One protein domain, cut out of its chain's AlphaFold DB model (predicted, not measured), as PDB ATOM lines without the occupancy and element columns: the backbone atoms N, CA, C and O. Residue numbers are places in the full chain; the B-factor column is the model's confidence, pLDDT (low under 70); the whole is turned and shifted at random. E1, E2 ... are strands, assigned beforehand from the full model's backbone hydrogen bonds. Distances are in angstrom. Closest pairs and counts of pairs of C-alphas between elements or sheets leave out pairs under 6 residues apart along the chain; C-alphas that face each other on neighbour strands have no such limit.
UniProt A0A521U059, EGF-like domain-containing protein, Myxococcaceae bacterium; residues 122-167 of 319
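Overview. This is residues 122 to 167 of the 319 residues of the protein "EGF-like domain-containing protein" of Myxococcaceae bacterium (UniProt A0A521U059). With little regular structure, this is a rod of mostly loops round a small two-stranded ribbon, E1 and E2, in its middle. The long link, residues 132 to 146, makes one end; after E2, residues 151 to 167 turn at the other end and fold back along the ribbon. The printed part has 46 residues, two named strands, E1 then E2, antiparallel, and no named helix; its class is all strand, with 8 residues in named elements. It is only just loose, close to compact, with a radius of gyration of the C-alphas of 11.4 A, and spans 34 by 15 by 12 A.

Arrangement. Look first at E1, residues 128 to 131, and E2, residues 147 to 150, a hairpin of antiparallel neighbours at 142 degrees. Find N 129 and O 149, 3.1 A apart, and N 147 and O 131, 2.9 A apart, within hydrogen-bond range.

Along the chain. Find C-alpha 128 at (-36.370, -13.698, 35.709); E1 runs 9.5 A from there. E2 runs 10.1 A to C-alpha 150 at (-33.947, -15.738, 39.038).

Size, cuts and confidence. The C-alphas of Gly 142 and Ser 154 are farthest apart, 35.0 A. The printed part has no cut. Confidence is under 70 at residues 137 to 138, 140 to 144 and 166 to 167.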
ATOM      1  N   ARG A 122     -35.610  -5.012  45.022       85.12
ATOM      2  CA  ARG A 122     -36.556  -6.047  45.391       85.12
ATOM      3  C   ARG A 122     -37.234  -6.503  44.114       85.12
ATOM      4  O   ARG A 122     -37.884  -5.711  43.439       85.12
ATOM      5  N   CYS A 123     -37.041  -7.764  43.775       93.12
ATOM      6  CA  CYS A 123     -37.728  -8.433  42.677       93.12
ATOM      7  C   CYS A 123     -38.871  -9.298  43.223       93.12
ATOM      8  O   CYS A 123     -38.906  -9.621  44.417       93.12
ATOM      9  N   ALA A 124     -39.828  -9.666  42.371       94.88
ATOM     10  CA  ALA A 124     -40.872 -10.607  42.771       94.88
ATOM     11  C   ALA A 124     -40.293 -12.036  42.821       94.88
ATOM     12  O   ALA A 124     -39.610 -12.434  41.878       94.88
ATOM     13  N   PRO A 125     -40.562 -12.850  43.864       95.56
ATOM     14  CA  PRO A 125     -40.099 -14.237  43.916       95.56
ATOM     15  C   PRO A 125     -40.407 -15.022  42.633       95.56
ATOM     16  O   PRO A 125     -41.562 -15.117  42.216       95.56
ATOM     17  N   GLY A 126     -39.372 -15.593  42.010       94.31
ATOM     18  CA  GLY A 126     -39.483 -16.327  40.744       94.31
ATOM     19  C   GLY A 126     -39.409 -15.474  39.469       94.31
ATOM     20  O   GLY A 126     -39.386 -16.039  38.373       94.31
ATOM     21  N   GLU A 127     -39.330 -14.147  39.576       96.88
ATOM     22  CA  GLU A 127     -39.062 -13.256  38.442       96.88
ATOM     23  C   GLU A 127     -37.704 -13.583  37.800       96.88
ATOM     24  O   GLU A 127     -36.778 -14.044  38.472       96.88
ATOM     25  N   ARG A 128     -37.576 -13.374  36.485       95.12
ATOM     26  CA  ARG A 128     -36.370 -13.698  35.709       95.12
ATOM     27  C   ARG A 128     -35.879 -12.462  34.968       95.12
ATOM     28  O   ARG A 128     -36.689 -11.781  34.344       95.12
ATOM     29  N   ARG A 129     -34.567 -12.214  34.962       94.50
ATOM     30  CA  ARG A 129     -33.950 -11.161  34.131       94.50
ATOM     31  C   ARG A 129     -32.699 -11.659  33.418       94.50
ATOM     32  O   ARG A 129     -32.078 -12.633  33.844       94.50
ATOM     33  N   THR A 130     -32.337 -10.983  32.331       93.69
ATOM     34  CA  THR A 130     -31.054 -11.208  31.664       93.69
ATOM     35  C   THR A 130     -29.919 -10.655  32.513       93.69
ATOM     36  O   THR A 130     -30.045  -9.607  33.149       93.69
ATOM     37  N   CYS A 131     -28.797 -11.360  32.522       93.62
ATOM     38  CA  CYS A 131     -27.602 -10.969  33.257       93.62
ATOM     39  C   CYS A 131     -26.352 -11.345  32.457       93.62
ATOM     40  O   CYS A 131     -26.395 -12.193  31.561       93.62
ATOM     41  N   TYR A 132     -25.229 -10.708  32.775       88.19
ATOM     42  CA  TYR A 132     -23.939 -11.002  32.163       88.19
ATOM     43  C   TYR A 132     -22.825 -10.715  33.180       88.19
ATOM     44  O   TYR A 132     -22.631  -9.550  33.524       88.19
ATOM     45  N   PRO A 133     -22.116 -11.737  33.697       85.00
ATOM     46  CA  PRO A 133     -21.113 -11.542  34.746       85.00
ATOM     47  C   PRO A 133     -19.751 -11.035  34.232       85.00
ATOM     48  O   PRO A 133     -18.854 -10.799  35.033       85.00
ATOM     49  N   GLY A 134     -19.573 -10.882  32.914       76.12
ATOM     50  CA  GLY A 134     -18.314 -10.452  32.297       76.12
ATOM     51  C   GLY A 134     -18.224  -8.943  32.035       76.12
ATOM     52  O   GLY A 134     -19.201  -8.214  32.219       76.12
ATOM     53  N   PRO A 135     -17.070  -8.452  31.541       74.19
ATOM     54  CA  PRO A 135     -16.905  -7.058  31.136       74.19
ATOM     55  C   PRO A 135     -17.950  -6.635  30.084       74.19
ATOM     56  O   PRO A 135     -18.129  -7.341  29.095       74.19
ATOM     57  N   PRO A 136     -18.595  -5.458  30.188       75.38
ATOM     58  CA  PRO A 136     -19.637  -5.048  29.237       75.38
ATOM     59  C   PRO A 136     -19.209  -5.092  27.760       75.38
ATOM     60  O   PRO A 136     -20.027  -5.367  26.887       75.38
ATOM     61  N   ALA A 137     -17.920  -4.873  27.477       63.22
ATOM     62  CA  ALA A 137     -17.360  -4.900  26.127       63.22
ATOM     63  C   ALA A 137     -17.314  -6.300  25.478       63.22
ATOM     64  O   ALA A 137     -17.235  -6.382  24.250       63.22
ATOM     65  N   SER A 138     -17.358  -7.389  26.257       62.88
ATOM     66  CA  SER A 138     -17.371  -8.767  25.742       62.88
ATOM     67  C   SER A 138     -18.781  -9.338  25.572       62.88
ATOM     68  O   SER A 138     -18.936 -10.422  25.008       62.88
ATOM     69  N   ARG A 139     -19.819  -8.620  26.017       74.38
ATOM     70  CA  ARG A 139     -21.213  -9.060  25.913       74.38
ATOM     71  C   ARG A 139     -21.617  -9.266  24.448       74.38
ATOM     72  O   ARG A 139     -21.462  -8.363  23.629       74.38
ATOM     73  N   GLY A 140     -22.131 -10.454  24.127       61.84
ATOM     74  CA  GLY A 140     -22.590 -10.808  22.778       61.84
ATOM     75  C   GLY A 140     -21.476 -11.001  21.742       61.84
ATOM     76  O   GLY A 140     -21.763 -11.004  20.546       61.84
ATOM     77  N   ARG A 141     -20.209 -11.132  22.165       52.72
ATOM     78  CA  ARG A 141     -19.072 -11.380  21.264       52.72
ATOM     79  C   ARG A 141     -18.625 -12.841  21.319       52.72
ATOM     80  O   ARG A 141     -18.267 -13.341  22.381       52.72
ATOM     81  N   GLY A 142     -18.595 -13.511  20.168       56.41
ATOM     82  CA  GLY A 142     -18.165 -14.910  20.077       56.41
ATOM     83  C   GLY A 142     -19.039 -15.833  20.930       56.41
ATOM     84  O   GLY A 142     -20.260 -15.823  20.805       56.41
ATOM     85  N   TYR A 143     -18.417 -16.614  21.815       54.88
ATOM     86  CA  TYR A 143     -19.121 -17.524  22.727       54.88
ATOM     87  C   TYR A 143     -19.716 -16.827  23.960       54.88
ATOM     88  O   TYR A 143     -20.524 -17.438  24.670       54.88
ATOM     89  N   CYS A 144     -19.346 -15.565  24.219       61.59
ATOM     90  CA  CYS A 144     -19.859 -14.788  25.340       61.59
ATOM     91  C   CYS A 144     -21.350 -14.499  25.159       61.59
ATOM     92  O   CYS A 144     -21.737 -13.694  24.309       61.59
ATOM     93  N   ARG A 145     -22.186 -15.104  26.002       74.12
ATOM     94  CA  ARG A 145     -23.643 -14.934  25.958       74.12
ATOM     95  C   ARG A 145     -24.211 -14.600  27.323       74.12
ATOM     96  O   ARG A 145     -23.676 -15.009  28.356       74.12
ATOM     97  N   ASP A 146     -25.321 -13.879  27.285       84.31
ATOM     98  CA  ASP A 146     -26.114 -13.559  28.459       84.31
ATOM     99  C   ASP A 146     -26.695 -14.827  29.080       84.31
ATOM    100  O   ASP A 146     -27.028 -15.795  28.391       84.31
ATOM    101  N   GLY A 147     -26.827 -14.795  30.398       92.12
ATOM    102  CA  GLY A 147     -27.575 -15.783  31.152       92.12
ATOM    103  C   GLY A 147     -28.901 -15.225  31.632       92.12
ATOM    104  O   GLY A 147     -29.313 -14.110  31.299       92.12
ATOM    105  N   VAL A 148     -29.561 -16.024  32.457       93.75
ATOM    106  CA  VAL A 148     -30.776 -15.650  33.162       93.75
ATOM    107  C   VAL A 148     -30.551 -15.872  34.644       93.75
ATOM    108  O   VAL A 148     -30.170 -16.959  35.071       93.75
ATOM    109  N   GLU A 149     -30.820 -14.849  35.433       95.56
ATOM    110  CA  GLU A 149     -30.890 -14.964  36.883       95.56
ATOM    111  C   GLU A 149     -32.353 -14.958  37.325       95.56
ATOM    112  O   GLU A 149     -33.230 -14.420  36.639       95.56
ATOM    113  N   THR A 150     -32.609 -15.588  38.466       95.44
ATOM    114  CA  THR A 150     -33.947 -15.738  39.038       95.44
ATOM    115  C   THR A 150     -33.974 -15.076  40.407       95.44
ATOM    116  O   THR A 150     -33.035 -15.233  41.194       95.44
ATOM    117  N   CYS A 151     -35.050 -14.351  40.686       95.81
ATOM    118  CA  CYS A 151     -35.300 -13.750  41.982       95.81
ATOM    119  C   CYS A 151     -35.622 -14.821  43.027       95.81
ATOM    120  O   CYS A 151     -36.482 -15.683  42.809       95.81
ATOM    121  N   ASP A 152     -34.946 -14.765  44.166       93.69
ATOM    122  CA  ASP A 152     -35.153 -15.673  45.280       93.69
ATOM    123  C   ASP A 152     -36.441 -15.344  46.078       93.69
ATOM    124  O   ASP A 152     -37.037 -14.274  45.918       93.69
ATOM    125  N   PRO A 153     -36.901 -16.247  46.968       95.69
ATOM    126  CA  PRO A 153     -38.072 -15.995  47.812       95.69
ATOM    127  C   PRO A 153     -37.925 -14.832  48.800       95.69
ATOM    128  O   PRO A 153     -38.930 -14.367  49.334       95.69
ATOM    129  N   SER A 154     -36.699 -14.369  49.059       93.12
ATOM    130  CA  SER A 154     -36.435 -13.194  49.894       93.12
ATOM    131  C   SER A 154     -36.585 -11.874  49.123       93.12
ATOM    132  O   SER A 154     -36.480 -10.801  49.718       93.12
ATOM    133  N   GLY A 155     -36.881 -11.950  47.821       93.38
ATOM    134  CA  GLY A 155     -37.028 -10.801  46.937       93.38
ATOM    135  C   GLY A 155     -35.692 -10.260  46.445       93.38
ATOM    136  O   GLY A 155     -35.627  -9.098  46.054       93.38
ATOM    137  N   ARG A 156     -34.618 -11.057  46.475       93.38
ATOM    138  CA  ARG A 156     -33.298 -10.665  45.974       93.38
ATOM    139  C   ARG A 156     -32.931 -11.473  44.747       93.38
ATOM    140  O   ARG A 156     -33.185 -12.667  44.630       93.38
ATOM    141  N   TRP A 157     -32.273 -10.808  43.821       93.38
ATOM    142  CA  TRP A 157     -31.621 -11.467  42.708       93.38
ATOM    143  C   TRP A 157     -30.520 -12.398  43.212       93.38
ATOM    144  O   TRP A 157     -29.680 -11.980  44.009       93.38
ATOM    145  N   SER A 158     -30.501 -13.645  42.735       91.94
ATOM    146  CA  SER A 158     -29.580 -14.674  43.240       91.94
ATOM    147  C   SER A 158     -28.093 -14.338  43.058       91.94
ATOM    148  O   SER A 158     -27.246 -14.994  43.656       91.94
ATOM    149  N   GLY A 159     -27.762 -13.377  42.185       89.12
ATOM    150  CA  GLY A 159     -26.395 -13.055  41.765       89.12
ATOM    151  C   GLY A 159     -25.771 -14.106  40.838       89.12
ATOM    152  O   GLY A 159     -24.769 -13.837  40.178       89.12
ATOM    153  N   THR A 160     -26.387 -15.286  40.729       90.81
ATOM    154  CA  THR A 160     -25.949 -16.363  39.845       90.81
ATOM    155  C   THR A 160     -26.615 -16.218  38.491       90.81
ATOM    156  O   THR A 160     -27.825 -16.403  38.343       90.81
ATOM    157  N   CYS A 161     -25.801 -15.945  37.478       92.62
ATOM    158  CA  CYS A 161     -26.269 -15.810  36.114       92.62
ATOM    159  C   CYS A 161     -26.288 -17.169  35.395       92.62
ATOM    160  O   CYS A 161     -25.299 -17.596  34.801       92.62
ATOM    161  N   VAL A 162     -27.411 -17.886  35.487       90.38
ATOM    162  CA  VAL A 162     -27.540 -19.255  34.959       90.38
ATOM    163  C   VAL A 162     -27.490 -19.236  33.432       90.38
ATOM    164  O   VAL A 162     -28.136 -18.409  32.796       90.38
ATOM    165  N   ASN A 163     -26.746 -20.167  32.832       77.38
ATOM    166  CA  ASN A 163     -26.506 -20.263  31.384       77.38
ATOM    167  C   ASN A 163     -25.743 -19.083  30.756       77.38
ATOM    168  O   ASN A 163     -25.538 -19.101  29.538       77.38
ATOM    169  N   ALA A 164     -25.282 -18.106  31.550       78.88
ATOM    170  CA  ALA A 164     -24.293 -17.161  31.057       78.88
ATOM    171  C   ALA A 164     -23.005 -17.909  30.754       78.88
ATOM    172  O   ALA A 164     -22.572 -18.773  31.518       78.88
ATOM    173  N   PHE A 165     -22.388 -17.547  29.640       70.81
ATOM    174  CA  PHE A 165     -21.068 -18.041  29.299       70.81
ATOM    175  C   PHE A 165     -20.141 -16.844  29.269       70.81
ATOM    176  O   PHE A 165     -20.255 -15.978  28.400       70.81
ATOM    177  N   VAL A 166     -19.274 -16.778  30.271       65.31
ATOM    178  CA  VAL A 166     -18.227 -15.773  30.386       65.31
ATOM    179  C   VAL A 166     -16.939 -16.548  30.601       65.31
ATOM    180  O   VAL A 166     -16.678 -16.971  31.725       65.31
ATOM    181  N   PRO A 167     -16.183 -16.823  29.530       51.44
ATOM    182  CA  PRO A 167     -14.878 -17.435  29.675       51.44
ATOM    183  C   PRO A 167     -13.988 -16.494  30.490       51.44
ATOM    184  O   PRO A 167     -14.008 -15.272  30.319       51.44
TER     185      PRO A 167